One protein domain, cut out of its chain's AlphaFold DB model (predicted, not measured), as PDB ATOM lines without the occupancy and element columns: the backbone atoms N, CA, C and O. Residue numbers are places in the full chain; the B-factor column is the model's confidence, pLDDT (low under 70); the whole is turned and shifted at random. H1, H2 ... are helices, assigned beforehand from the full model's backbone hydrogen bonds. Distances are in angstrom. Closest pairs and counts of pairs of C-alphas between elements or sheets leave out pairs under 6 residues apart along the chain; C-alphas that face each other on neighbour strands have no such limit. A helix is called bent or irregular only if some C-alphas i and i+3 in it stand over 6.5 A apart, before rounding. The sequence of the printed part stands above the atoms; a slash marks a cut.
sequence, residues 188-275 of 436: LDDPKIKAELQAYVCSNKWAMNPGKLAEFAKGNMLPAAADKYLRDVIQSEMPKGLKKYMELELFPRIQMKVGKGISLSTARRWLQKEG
ATOM      1  N   LEU A 188     121.663  71.794  87.062       86.50
ATOM      2  CA  LEU A 188     121.474  71.969  88.502       86.50
ATOM      3  C   LEU A 188     122.134  70.872  89.352       86.50
ATOM      4  O   LEU A 188     122.254  71.043  90.564       86.50
ATOM      5  N   ASP A 189     122.523  69.758  88.726       84.88
ATOM      6  CA  ASP A 189     123.253  68.659  89.360       84.88
ATOM      7  C   ASP A 189     124.774  68.782  89.160       84.88
ATOM      8  O   ASP A 189     125.524  67.999  89.746       84.88
ATOM      9  N   ASP A 190     125.246  69.758  88.373       88.81
ATOM     10  CA  ASP A 190     126.675  70.041  88.244       88.81
ATOM     11  C   ASP A 190     127.231  70.583  89.577       88.81
ATOM     12  O   ASP A 190     126.676  71.535  90.135       88.81
ATOM     13  N   PRO A 191     128.328  70.014  90.111       90.81
ATOM     14  CA  PRO A 191     128.838  70.370  91.430       90.81
ATOM     15  C   PRO A 191     129.312  71.825  91.530       90.81
ATOM     16  O   PRO A 191     129.175  72.425  92.596       90.81
ATOM     17  N   LYS A 192     129.841  72.414  90.447       90.81
ATOM     18  CA  LYS A 192     130.292  73.814  90.449       90.81
ATOM     19  C   LYS A 192     129.098  74.756  90.464       90.81
ATOM     20  O   LYS A 192     129.065  75.680  91.270       90.81
ATOM     21  N   ILE A 193     128.106  74.481  89.617       91.31
ATOM     22  CA  ILE A 193     126.870  75.269  89.563       91.31
ATOM     23  C   ILE A 193     126.129  75.174  90.892       91.31
ATOM     24  O   ILE A 193     125.718  76.187  91.446       91.31
ATOM     25  N   LYS A 194     126.008  73.970  91.451       91.38
ATOM     26  CA  LYS A 194     125.377  73.749  92.752       91.38
ATOM     27  C   LYS A 194     126.061  74.548  93.861       91.38
ATOM     28  O   LYS A 194     125.371  75.260  94.584       91.38
ATOM     29  N   ALA A 195     127.387  74.467  93.974       90.00
ATOM     30  CA  ALA A 195     128.138  75.206  94.988       90.00
ATOM     31  C   ALA A 195     127.957  76.726  94.848       90.00
ATOM     32  O   ALA A 195     127.783  77.428  95.842       90.00
ATOM     33  N   GLU A 196     127.939  77.234  93.618       92.94
ATOM     34  CA  GLU A 196     127.700  78.649  93.360       92.94
ATOM     35  C   GLU A 196     126.276  79.086  93.723       92.94
ATOM     36  O   GLU A 196     126.093  80.097  94.400       92.94
ATOM     37  N   LEU A 197     125.262  78.319  93.318       91.25
ATOM     38  CA  LEU A 197     123.873  78.614  93.659       91.25
ATOM     39  C   LEU A 197     123.653  78.568  95.177       91.25
ATOM     40  O   LEU A 197     122.961  79.426  95.720       91.25
ATOM     41  N   GLN A 198     124.271  77.612  95.876       88.31
ATOM     42  CA  GLN A 198     124.262  77.564  97.339       88.31
ATOM     43  C   GLN A 198     124.919  78.811  97.940       88.31
ATOM     44  O   GLN A 198     124.348  79.422  98.841       88.31
ATOM     45  N   ALA A 199     126.084  79.221  97.426       88.19
ATOM     46  CA  ALA A 199     126.774  80.419  97.893       88.19
ATOM     47  C   ALA A 199     125.906  81.672  97.714       88.19
ATOM     48  O   ALA A 199     125.742  82.428  98.669       88.19
ATOM     49  N   TYR A 200     125.279  81.837  96.544       90.38
ATOM     50  CA  TYR A 200     124.341  82.926  96.273       90.38
ATOM     51  C   TYR A 200     123.164  82.921  97.255       90.38
ATOM     52  O   TYR A 200     122.811  83.956  97.824       90.38
ATOM     53  N   VAL A 201     122.546  81.759  97.483       88.56
ATOM     54  CA  VAL A 201     121.397  81.656  98.390       88.56
ATOM     55  C   VAL A 201     121.787  81.997  99.830       88.56
ATOM     56  O   VAL A 201     121.036  82.691 100.511       88.56
ATOM     57  N   CYS A 202     122.968  81.571 100.278       84.00
ATOM     58  CA  CYS A 202     123.465  81.825 101.630       84.00
ATOM     59  C   CYS A 202     123.988  83.256 101.840       84.00
ATOM     60  O   CYS A 202     123.939  83.758 102.961       84.00
ATOM     61  N   SER A 203     124.507  83.917 100.800       83.75
ATOM     62  CA  SER A 203     125.037  85.284 100.906       83.75
ATOM     63  C   SER A 203     123.949  86.355 100.873       83.75
ATOM     64  O   SER A 203     124.153  87.460 101.378       83.75
ATOM     65  N   ASN A 204     122.804  86.055 100.256       84.50
ATOM     66  CA  ASN A 204     121.717  87.015 100.133       84.50
ATOM     67  C   ASN A 204     120.868  87.093 101.395       84.50
ATOM     68  O   ASN A 204     120.533  86.094 102.029       84.50
ATOM     69  N   LYS A 205     120.494  88.325 101.739       81.31
ATOM     70  CA  LYS A 205     119.554  88.602 102.821       81.31
ATOM     71  C   LYS A 205     118.141  88.523 102.260       81.31
ATOM     72  O   LYS A 205     117.774  89.337 101.418       81.31
ATOM     73  N   TRP A 206     117.377  87.556 102.745       81.25
ATOM     74  CA  TRP A 206     115.977  87.351 102.390       81.25
ATOM     75  C   TRP A 206     115.111  88.044 103.441       81.25
ATOM     76  O   TRP A 206     115.066  87.616 104.595       81.25
ATOM     77  N   ALA A 207     114.555  89.197 103.082       68.12
ATOM     78  CA  ALA A 207     113.856  90.084 103.997       68.12
ATOM     79  C   ALA A 207     112.919  91.037 103.241       68.12
ATOM     80  O   ALA A 207     113.165  92.242 103.185       68.12
ATOM     81  N   MET A 208     111.805  90.519 102.716       62.97
ATOM     82  CA  MET A 208     110.763  91.352 102.084       62.97
ATOM     83  C   MET A 208     110.296  92.541 102.941       62.97
ATOM     84  O   MET A 208     109.874  93.561 102.403       62.97
ATOM     85  N   ASN A 209     110.369  92.436 104.272       75.75
ATOM     86  CA  ASN A 209     110.077  93.547 105.169       75.75
ATOM     87  C   ASN A 209     111.071  93.563 106.347       75.75
ATOM     88  O   ASN A 209     111.006  92.671 107.200       75.75
ATOM     89  N   PRO A 210     111.977  94.559 106.427       78.44
ATOM     90  CA  PRO A 210     112.976  94.633 107.490       78.44
ATOM     91  C   PRO A 210     112.349  94.828 108.878       78.44
ATOM     92  O   PRO A 210     112.920  94.372 109.865       78.44
ATOM     93  N   GLY A 211     111.159  95.437 108.962       81.75
ATOM     94  CA  GLY A 211     110.399  95.565 110.207       81.75
ATOM     95  C   GLY A 211     109.918  94.209 110.721       81.75
ATOM     96  O   GLY A 211     110.215  93.842 111.855       81.75
ATOM     97  N   LYS A 212     109.286  93.406 109.853       81.38
ATOM     98  CA  LYS A 212     108.859  92.037 110.204       81.38
ATOM     99  C   LYS A 212     110.043  91.128 110.519       81.38
ATOM    100  O   LYS A 212     109.963  90.328 111.443       81.38
ATOM    101  N   LEU A 213     111.161  91.272 109.804       80.25
ATOM    102  CA  LEU A 213     112.384  90.540 110.133       80.25
ATOM    103  C   LEU A 213     112.907  90.926 111.524       80.25
ATOM    104  O   LEU A 213     113.330  90.056 112.281       80.25
ATOM    105  N   ALA A 214     112.875  92.214 111.881       82.62
ATOM    106  CA  ALA A 214     113.295  92.672 113.200       82.62
ATOM    107  C   ALA A 214     112.375  92.141 114.312       82.62
ATOM    108  O   ALA A 214     112.864  91.741 115.365       82.62
ATOM    109  N   GLU A 215     111.061  92.098 114.082       83.69
ATOM    110  CA  GLU A 215     110.093  91.494 115.007       83.69
ATOM    111  C   GLU A 215     110.291  89.979 115.147       83.69
ATOM    112  O   GLU A 215     110.247  89.457 116.264       83.69
ATOM    113  N   PHE A 216     110.583  89.288 114.037       81.75
ATOM    114  CA  PHE A 216     110.931  87.865 114.017       81.75
ATOM    115  C   PHE A 216     112.194  87.595 114.838       81.75
ATOM    116  O   PHE A 216     112.193  86.751 115.730       81.75
ATOM    117  N   ALA A 217     113.261  88.354 114.575       77.81
ATOM    118  CA  ALA A 217     114.555  88.195 115.226       77.81
ATOM    119  C   ALA A 217     114.505  88.497 116.732       77.81
ATOM    120  O   ALA A 217     115.252  87.900 117.503       77.81
ATOM    121  N   LYS A 218     113.618  89.406 117.159       84.19
ATOM    122  CA  LYS A 218     113.379  89.717 118.576       84.19
ATOM    123  C   LYS A 218     112.516  88.670 119.293       84.19
ATOM    124  O   LYS A 218     112.422  88.730 120.512       84.19
ATOM    125  N   GLY A 219     111.891  87.734 118.570       79.06
ATOM    126  CA  GLY A 219     110.960  86.755 119.143       79.06
ATOM    127  C   GLY A 219     109.611  87.353 119.557       79.06
ATOM    128  O   GLY A 219     108.878  86.735 120.322       79.06
ATOM    129  N   ASN A 220     109.278  88.548 119.060       82.12
ATOM    130  CA  ASN A 220     108.060  89.274 119.434       82.12
ATOM    131  C   ASN A 220     106.835  88.864 118.597       82.12
ATOM    132  O   ASN A 220     105.722  89.294 118.892       82.12
ATOM    133  N   MET A 221     107.025  88.066 117.542       81.75
ATOM    134  CA  MET A 221     105.925  87.550 116.729       81.75
ATOM    135  C   MET A 221     105.297  86.304 117.348       81.75
ATOM    136  O   MET A 221     105.988  85.408 117.827       81.75
ATOM    137  N   LEU A 222     103.969  86.213 117.247       80.38
ATOM    138  CA  LEU A 222     103.231  84.993 117.563       80.38
ATOM    139  C   LEU A 222     103.737  83.822 116.697       80.38
ATOM    140  O   LEU A 222     103.974  84.030 115.503       80.38
ATOM    141  N   PRO A 223     103.829  82.587 117.235       82.81
ATOM    142  CA  PRO A 223     104.372  81.433 116.510       82.81
ATOM    143  C   PRO A 223     103.735  81.205 115.132       82.81
ATOM    144  O   PRO A 223     104.438  81.018 114.146       82.81
ATOM    145  N   ALA A 224     102.409  81.335 115.029       81.12
ATOM    146  CA  ALA A 224     101.695  81.176 113.762       81.12
ATOM    147  C   ALA A 224     102.042  82.265 112.725       81.12
ATOM    148  O   ALA A 224     102.144  81.986 111.529       81.12
ATOM    149  N   ALA A 225     102.244  83.510 113.169       83.31
ATOM    150  CA  ALA A 225     102.631  84.616 112.294       83.31
ATOM    151  C   ALA A 225     104.089  84.476 111.824       83.31
ATOM    152  O   ALA A 225     104.387  84.718 110.655       83.31
ATOM    153  N   ALA A 226     104.971  84.024 112.718       81.81
ATOM    154  CA  ALA A 226     106.359  83.705 112.416       81.81
ATOM    155  C   ALA A 226     106.477  82.559 111.394       81.81
ATOM    156  O   ALA A 226     107.195  82.688 110.402       81.81
ATOM    157  N   ASP A 227     105.707  81.482 111.575       82.88
ATOM    158  CA  ASP A 227     105.666  80.360 110.635       82.88
ATOM    159  C   ASP A 227     105.151  80.791 109.258       82.88
ATOM    160  O   ASP A 227     105.723  80.409 108.236       82.88
ATOM    161  N   LYS A 228     104.101  81.621 109.208       86.25
ATOM    162  CA  LYS A 228     103.593  82.177 107.946       86.25
ATOM    163  C   LYS A 228     104.657  83.021 107.239       86.25
ATOM    164  O   LYS A 228     104.887  82.833 106.047       86.25
ATOM    165  N   TYR A 229     105.344  83.895 107.975       84.50
ATOM    166  CA  TYR A 229     106.424  84.722 107.437       84.50
ATOM    167  C   TYR A 229     107.560  83.877 106.837       84.50
ATOM    168  O   TYR A 229     107.994  84.127 105.715       84.50
ATOM    169  N   LEU A 230     108.003  82.830 107.536       82.06
ATOM    170  CA  LEU A 230     109.071  81.941 107.058       82.06
ATOM    171  C   LEU A 230     108.657  81.124 105.835       82.06
ATOM    172  O   LEU A 230     109.455  80.952 104.909       82.06
ATOM    173  N   ARG A 231     107.406  80.645 105.801       83.88
ATOM    174  CA  ARG A 231     106.854  79.975 104.617       83.88
ATOM    175  C   ARG A 231     106.896  80.898 103.403       83.88
ATOM    176  O   ARG A 231     107.332  80.450 102.345       83.88
ATOM    177  N   ASP A 232     106.527  82.168 103.555       86.38
ATOM    178  CA  ASP A 232     106.581  83.143 102.460       86.38
ATOM    179  C   ASP A 232     108.018  83.380 101.968       86.38
ATOM    180  O   ASP A 232     108.267  83.375 100.757       86.38
ATOM    181  N   VAL A 233     108.989  83.500 102.879       85.69
ATOM    182  CA  VAL A 233     110.411  83.657 102.521       85.69
ATOM    183  C   VAL A 233     110.908  82.458 101.703       85.69
ATOM    184  O   VAL A 233     111.497  82.626 100.633       85.69
ATOM    185  N   ILE A 234     110.622  81.235 102.152       84.50
ATOM    186  CA  ILE A 234     111.153  80.008 101.537       84.50
ATOM    187  C   ILE A 234     110.403  79.622 100.255       84.50
ATOM    188  O   ILE A 234     111.012  79.139  99.302       84.50
ATOM    189  N   GLN A 235     109.087  79.836 100.193       84.75
ATOM    190  CA  GLN A 235     108.265  79.433  99.045       84.75
ATOM    191  C   GLN A 235     108.157  80.514  97.964       84.75
ATOM    192  O   GLN A 235     107.863  80.200  96.805       84.75
ATOM    193  N   SER A 236     108.373  81.785  98.299       87.94
ATOM    194  CA  SER A 236     108.203  82.903  97.366       87.94
ATOM    195  C   SER A 236     109.509  83.649  97.143       87.94
ATOM    196  O   SER A 236     109.963  83.741  96.003       87.94
ATOM    197  N   GLU A 237     110.140  84.142  98.208       88.50
ATOM    198  CA  GLU A 237     111.258  85.083  98.098       88.50
ATOM    199  C   GLU A 237     112.539  84.425  97.567       88.50
ATOM    200  O   GLU A 237     113.031  84.811  96.501       88.50
ATOM    201  N   MET A 238     113.030  83.381  98.243       90.25
ATOM    202  CA  MET A 238     114.247  82.668  97.835       90.25
ATOM    203  C   MET A 238     114.139  82.082  96.415       90.25
ATOM    204  O   MET A 238     115.058  82.289  95.619       90.25
ATOM    205  N   PRO A 239     113.029  81.417  96.017       92.50
ATOM    206  CA  PRO A 239     112.877  80.908  94.656       92.50
ATOM    207  C   PRO A 239     112.850  82.010  93.592       92.50
ATOM    208  O   PRO A 239     113.393  81.812  92.504       92.50
ATOM    209  N   LYS A 240     112.236  83.169  93.880       92.38
ATOM    210  CA  LYS A 240     112.222  84.322  92.963       92.38
ATOM    211  C   LYS A 240     113.619  84.913  92.792       92.38
ATOM    212  O   LYS A 240     114.019  85.181  91.660       92.38
ATOM    213  N   GLY A 241     114.365  85.081  93.885       91.56
ATOM    214  CA  GLY A 241     115.743  85.573  93.831       91.56
ATOM    215  C   GLY A 241     116.665  84.617  93.081       91.56
ATOM    216  O   GLY A 241     117.359  85.033  92.157       91.56
ATOM    217  N   LEU A 242     116.587  83.319  93.392       91.75
ATOM    218  CA  LEU A 242     117.339  82.281  92.686       91.75
ATOM    219  C   LEU A 242     117.028  82.276  91.183       91.75
ATOM    220  O   LEU A 242     117.948  82.255  90.368       91.75
ATOM    221  N   LYS A 243     115.745  82.351  90.806       93.25
ATOM    222  CA  LYS A 243     115.328  82.466  89.402       93.25
ATOM    223  C   LYS A 243     115.971  83.677  88.724       93.25
ATOM    224  O   LYS A 243     116.567  83.527  87.662       93.25
ATOM    225  N   LYS A 244     115.888  84.852  89.355       92.69
ATOM    226  CA  LYS A 244     116.447  86.101  88.822       92.69
ATOM    227  C   LYS A 244     117.960  86.006  88.618       92.69
ATOM    228  O   LYS A 244     118.449  86.379  87.558       92.69
ATOM    229  N   TYR A 245     118.688  85.474  89.596       92.81
ATOM    230  CA  TYR A 245     120.135  85.274  89.498       92.81
ATOM    231  C   TYR A 245     120.515  84.313  88.375       92.81
ATOM    232  O   TYR A 245     121.414  84.590  87.581       92.81
ATOM    233  N   MET A 246     119.791  83.198  88.265       91.50
ATOM    234  CA  MET A 246     120.046  82.226  87.213       91.50
ATOM    235  C   MET A 246     119.841  82.824  85.819       91.50
ATOM    236  O   MET A 246     120.671  82.621  84.936       91.50
ATOM    237  N   GLU A 247     118.763  83.582  85.634       91.69
ATOM    238  CA  GLU A 247     118.397  84.170  84.344       91.69
ATOM    239  C   GLU A 247     119.282  85.357  83.944       91.69
ATOM    240  O   GLU A 247     119.612  85.482  82.766       91.69
ATOM    241  N   LEU A 248     119.683  86.208  84.896       90.75
ATOM    242  CA  LEU A 248     120.420  87.444  84.610       90.75
ATOM    243  C   LEU A 248     121.942  87.307  84.705       90.75
ATOM    244  O   LEU A 248     122.649  88.000  83.980       90.75
ATOM    245  N   GLU A 249     122.457  86.447  85.583       90.94
ATOM    246  CA  GLU A 249     123.896  86.366  85.861       90.94
ATOM    247  C   GLU A 249     124.477  85.021  85.430       90.94
ATOM    248  O   GLU A 249     125.424  84.976  84.642       90.94
ATOM    249  N   LEU A 250     123.888  83.913  85.893       91.75
ATOM    250  CA  LEU A 250     124.452  82.586  85.653       91.75
ATOM    251  C   LEU A 250     124.385  82.192  84.174       91.75
ATOM    252  O   LEU A 250     125.422  81.892  83.585       91.75
ATOM    253  N   PHE A 251     123.188  82.183  83.572       92.25
ATOM    254  CA  PHE A 251     122.980  81.716  82.196       92.25
ATOM    255  C   PHE A 251     123.762  82.525  81.156       92.25
ATOM    256  O   PHE A 251     124.410  81.892  80.316       92.25
ATOM    257  N   PRO A 252     123.796  83.872  81.217       90.88
ATOM    258  CA  PRO A 252     124.629  84.654  80.308       90.88
ATOM    259  C   PRO A 252     126.120  84.348  80.473       90.88
ATOM    260  O   PRO A 252     126.822  84.188  79.475       90.88
ATOM    261  N   ARG A 253     126.605  84.189  81.713       91.19
ATOM    262  CA  ARG A 253     128.024  83.928  81.990       91.19
ATOM    263  C   ARG A 253     128.485  82.554  81.504       91.19
ATOM    264  O   ARG A 253     129.599  82.439  81.005       91.19
ATOM    265  N   ILE A 254     127.637  81.529  81.597       89.75
ATOM    266  CA  ILE A 254     127.919  80.198  81.026       89.75
ATOM    267  C   ILE A 254     127.510  80.081  79.545       89.75
ATOM    268  O   ILE A 254     127.548  78.986  78.987       89.75
ATOM    269  N   GLN A 255     127.098  81.190  78.915       85.94
ATOM    270  CA  GLN A 255     126.656  81.274  77.517       85.94
ATOM    271  C   GLN A 255     125.516  80.302  77.157       85.94
ATOM    272  O   GLN A 255     125.367  79.882  76.007       85.94
ATOM    273  N   MET A 256     124.671  79.955  78.131       84.44
ATOM    274  CA  MET A 256     123.548  79.050  77.917       84.44
ATOM    275  C   MET A 256     122.299  79.834  77.509       84.44
ATOM    276  O   MET A 256     121.779  80.654  78.262       84.44
ATOM    277  N   LYS A 257     121.772  79.543  76.317       78.25
ATOM    278  CA  LYS A 257     120.524  80.137  75.822       78.25
ATOM    279  C   LYS A 257     119.327  79.333  76.324       78.25
ATOM    280  O   LYS A 257     119.019  78.273  75.787       78.25
ATOM    281  N   VAL A 258     118.640  79.842  77.345       78.50
ATOM    282  CA  VAL A 258     117.425  79.215  77.891       78.50
ATOM    283  C   VAL A 258     116.203  79.988  77.414       78.50
ATOM    284  O   VAL A 258     116.067  81.166  77.717       78.50
ATOM    285  N   GLY A 259     115.295  79.339  76.678       75.69
ATOM    286  CA  GLY A 259     114.161  80.034  76.053       75.69
ATOM    287  C   GLY A 259     113.162  80.658  77.039       75.69
ATOM    288  O   GLY A 259     112.683  81.758  76.803       75.69
ATOM    289  N   LYS A 260     112.847  79.972  78.147       79.44
ATOM    290  CA  LYS A 260     111.898  80.449  79.180       79.44
ATOM    291  C   LYS A 260     112.509  80.498  80.588       79.44
ATOM    292  O   LYS A 260     111.772  80.503  81.570       79.44
ATOM    293  N   GLY A 261     113.842  80.481  80.672       84.69
ATOM    294  CA  GLY A 261     114.558  80.395  81.943       84.69
ATOM    295  C   GLY A 261     114.135  79.185  82.782       84.69
ATOM    296  O   GLY A 261     113.796  78.127  82.240       84.69
ATOM    297  N   ILE A 262     114.150  79.339  84.107       89.50
ATOM    298  CA  ILE A 262     113.672  78.301  85.031       89.50
ATOM    299  C   ILE A 262     112.313  78.668  85.622       89.50
ATOM    300  O   ILE A 262     112.046  79.801  86.018       89.50
ATOM    301  N   SER A 263     111.429  77.674  85.729       91.00
ATOM    302  CA  SER A 263     110.151  77.869  86.416       91.00
ATOM    303  C   SER A 263     110.360  78.052  87.924       91.00
ATOM    304  O   SER A 263     111.272  77.456  88.508       91.00
ATOM    305  N   LEU A 264     109.469  78.803  88.584       91.50
ATOM    306  CA  LEU A 264     109.476  78.925  90.050       91.50
ATOM    307  C   LEU A 264     109.347  77.556  90.733       91.50
ATOM    308  O   LEU A 264     110.023  77.291  91.722       91.50
ATOM    309  N   SER A 265     108.553  76.646  90.166       89.75
ATOM    310  CA  SER A 265     108.419  75.270  90.656       89.75
ATOM    311  C   SER A 265     109.725  74.475  90.549       89.75
ATOM    312  O   SER A 265     109.976  73.580  91.352       89.75
ATOM    313  N   THR A 266     110.578  74.772  89.566       90.38
ATOM    314  CA  THR A 266     111.923  74.186  89.469       90.38
ATOM    315  C   THR A 266     112.843  74.759  90.547       90.38
ATOM    316  O   THR A 266     113.506  73.978  91.223       90.38
ATOM    317  N   ALA A 267     112.828  76.079  90.766       91.00
ATOM    318  CA  ALA A 267     113.605  76.728  91.828       91.00
ATOM    319  C   ALA A 267     113.235  76.194  93.225       91.00
ATOM    320  O   ALA A 267     114.117  75.811  93.987       91.00
ATOM    321  N   ARG A 268     111.933  76.084  93.531       89.50
ATOM    322  CA  ARG A 268     111.427  75.516  94.797       89.50
ATOM    323  C   ARG A 268     111.894  74.079  95.013       89.50
ATOM    324  O   ARG A 268     112.437  73.760  96.066       89.50
ATOM    325  N   ARG A 269     111.718  73.218  94.004       89.19
ATOM    326  CA  ARG A 269     112.151  71.811  94.075       89.19
ATOM    327  C   ARG A 269     113.658  71.683  94.255       89.19
ATOM    328  O   ARG A 269     114.100  70.789  94.965       89.19
ATOM    329  N   TRP A 270     114.437  72.555  93.617       90.81
ATOM    330  CA  TRP A 270     115.885  72.566  93.783       90.81
ATOM    331  C   TRP A 270     116.285  72.992  95.199       90.81
ATOM    332  O   TRP A 270     117.029  72.266  95.842       90.81
ATOM    333  N   LEU A 271     115.717  74.078  95.731       89.88
ATOM    334  CA  LEU A 271     115.967  74.517  97.112       89.88
ATOM    335  C   LEU A 271     115.647  73.410  98.130       89.88
ATOM    336  O   LEU A 271     116.466  73.112  98.995       89.88
ATOM    337  N   GLN A 272     114.510  72.729  97.968       84.88
ATOM    338  CA  GLN A 272     114.156  71.559  98.779       84.88
ATOM    339  C   GLN A 272     115.177  70.423  98.620       84.88
ATOM    340  O   GLN A 272     115.682  69.892  99.605       84.88
ATOM    341  N   LYS A 273     115.553  70.070  97.386       85.00
ATOM    342  CA  LYS A 273     116.574  69.039  97.129       85.00
ATOM    343  C   LYS A 273     117.913  69.359  97.805       85.00
ATOM    344  O   LYS A 273     118.584  68.446  98.275       85.00
ATOM    345  N   GLU A 274     118.284  70.632  97.865       83.81
ATOM    346  CA  GLU A 274     119.523  71.111  98.482       83.81
ATOM    347  C   GLU A 274     119.478  71.211 100.010       83.81
ATOM    348  O   GLU A 274     120.502  71.484 100.630       83.81
ATOM    349  N   GLY A 275     118.327  70.958 100.636       80.38
ATOM    350  CA  GLY A 275     118.208  71.017 102.090       80.38
ATOM    351  C   GLY A 275     117.706  72.355 102.634       80.38
ATOM    352  O   GLY A 275     117.656  72.520 103.851       80.38
TER     353      GLY A 275
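This is residues 188 to 275 of the 436 residues of an uncharacterized protein of Laccaria amethystina LaAM-08-1 (UniProt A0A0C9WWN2). Bent yet nearly straight, H3 makes the length of a rod, with H1 and H4 packed on its arm H3b and H2 near arm H3a. The printed part has 88 residues with four named helices, H1 to H4, class all helix. It is only just loose, close to compact: radius of gyration of the C-alphas 14.9 A, spans 46 by 22 by 20 A.

H1, residues 191 to 203, begins at C-alpha (128.838, 70.370, 91.430). H2 is 210 to 217. H3, 223 to 253, one helix by its hydrogen bonds, is bent: C-alphas 235 and 238 are 6.9 A apart. Arm H3a is 223 to 235; H3b, 238 to 253, 21.0 A, is irregular: C-alphas 248 and 251 are 6.7 A apart. H4, 264 to 273, ends at C-alpha (116.574, 69.039, 97.129).

H1 touches H3b at a steep tilt of 51 degrees; closest C-alphas Val 201 and Leu 242, 7.0 A. H4 touches H3b about perpendicular, 80 degrees; closest C-alphas Pro 239 and Ala 267, 5.1 A. O i to N i+4 pairs are within hydrogen-bond range throughout H1, H2, H3a and H4, 9 of 12 in H3b.

No link is long; residues 207 to 208 have pLDDT under 70.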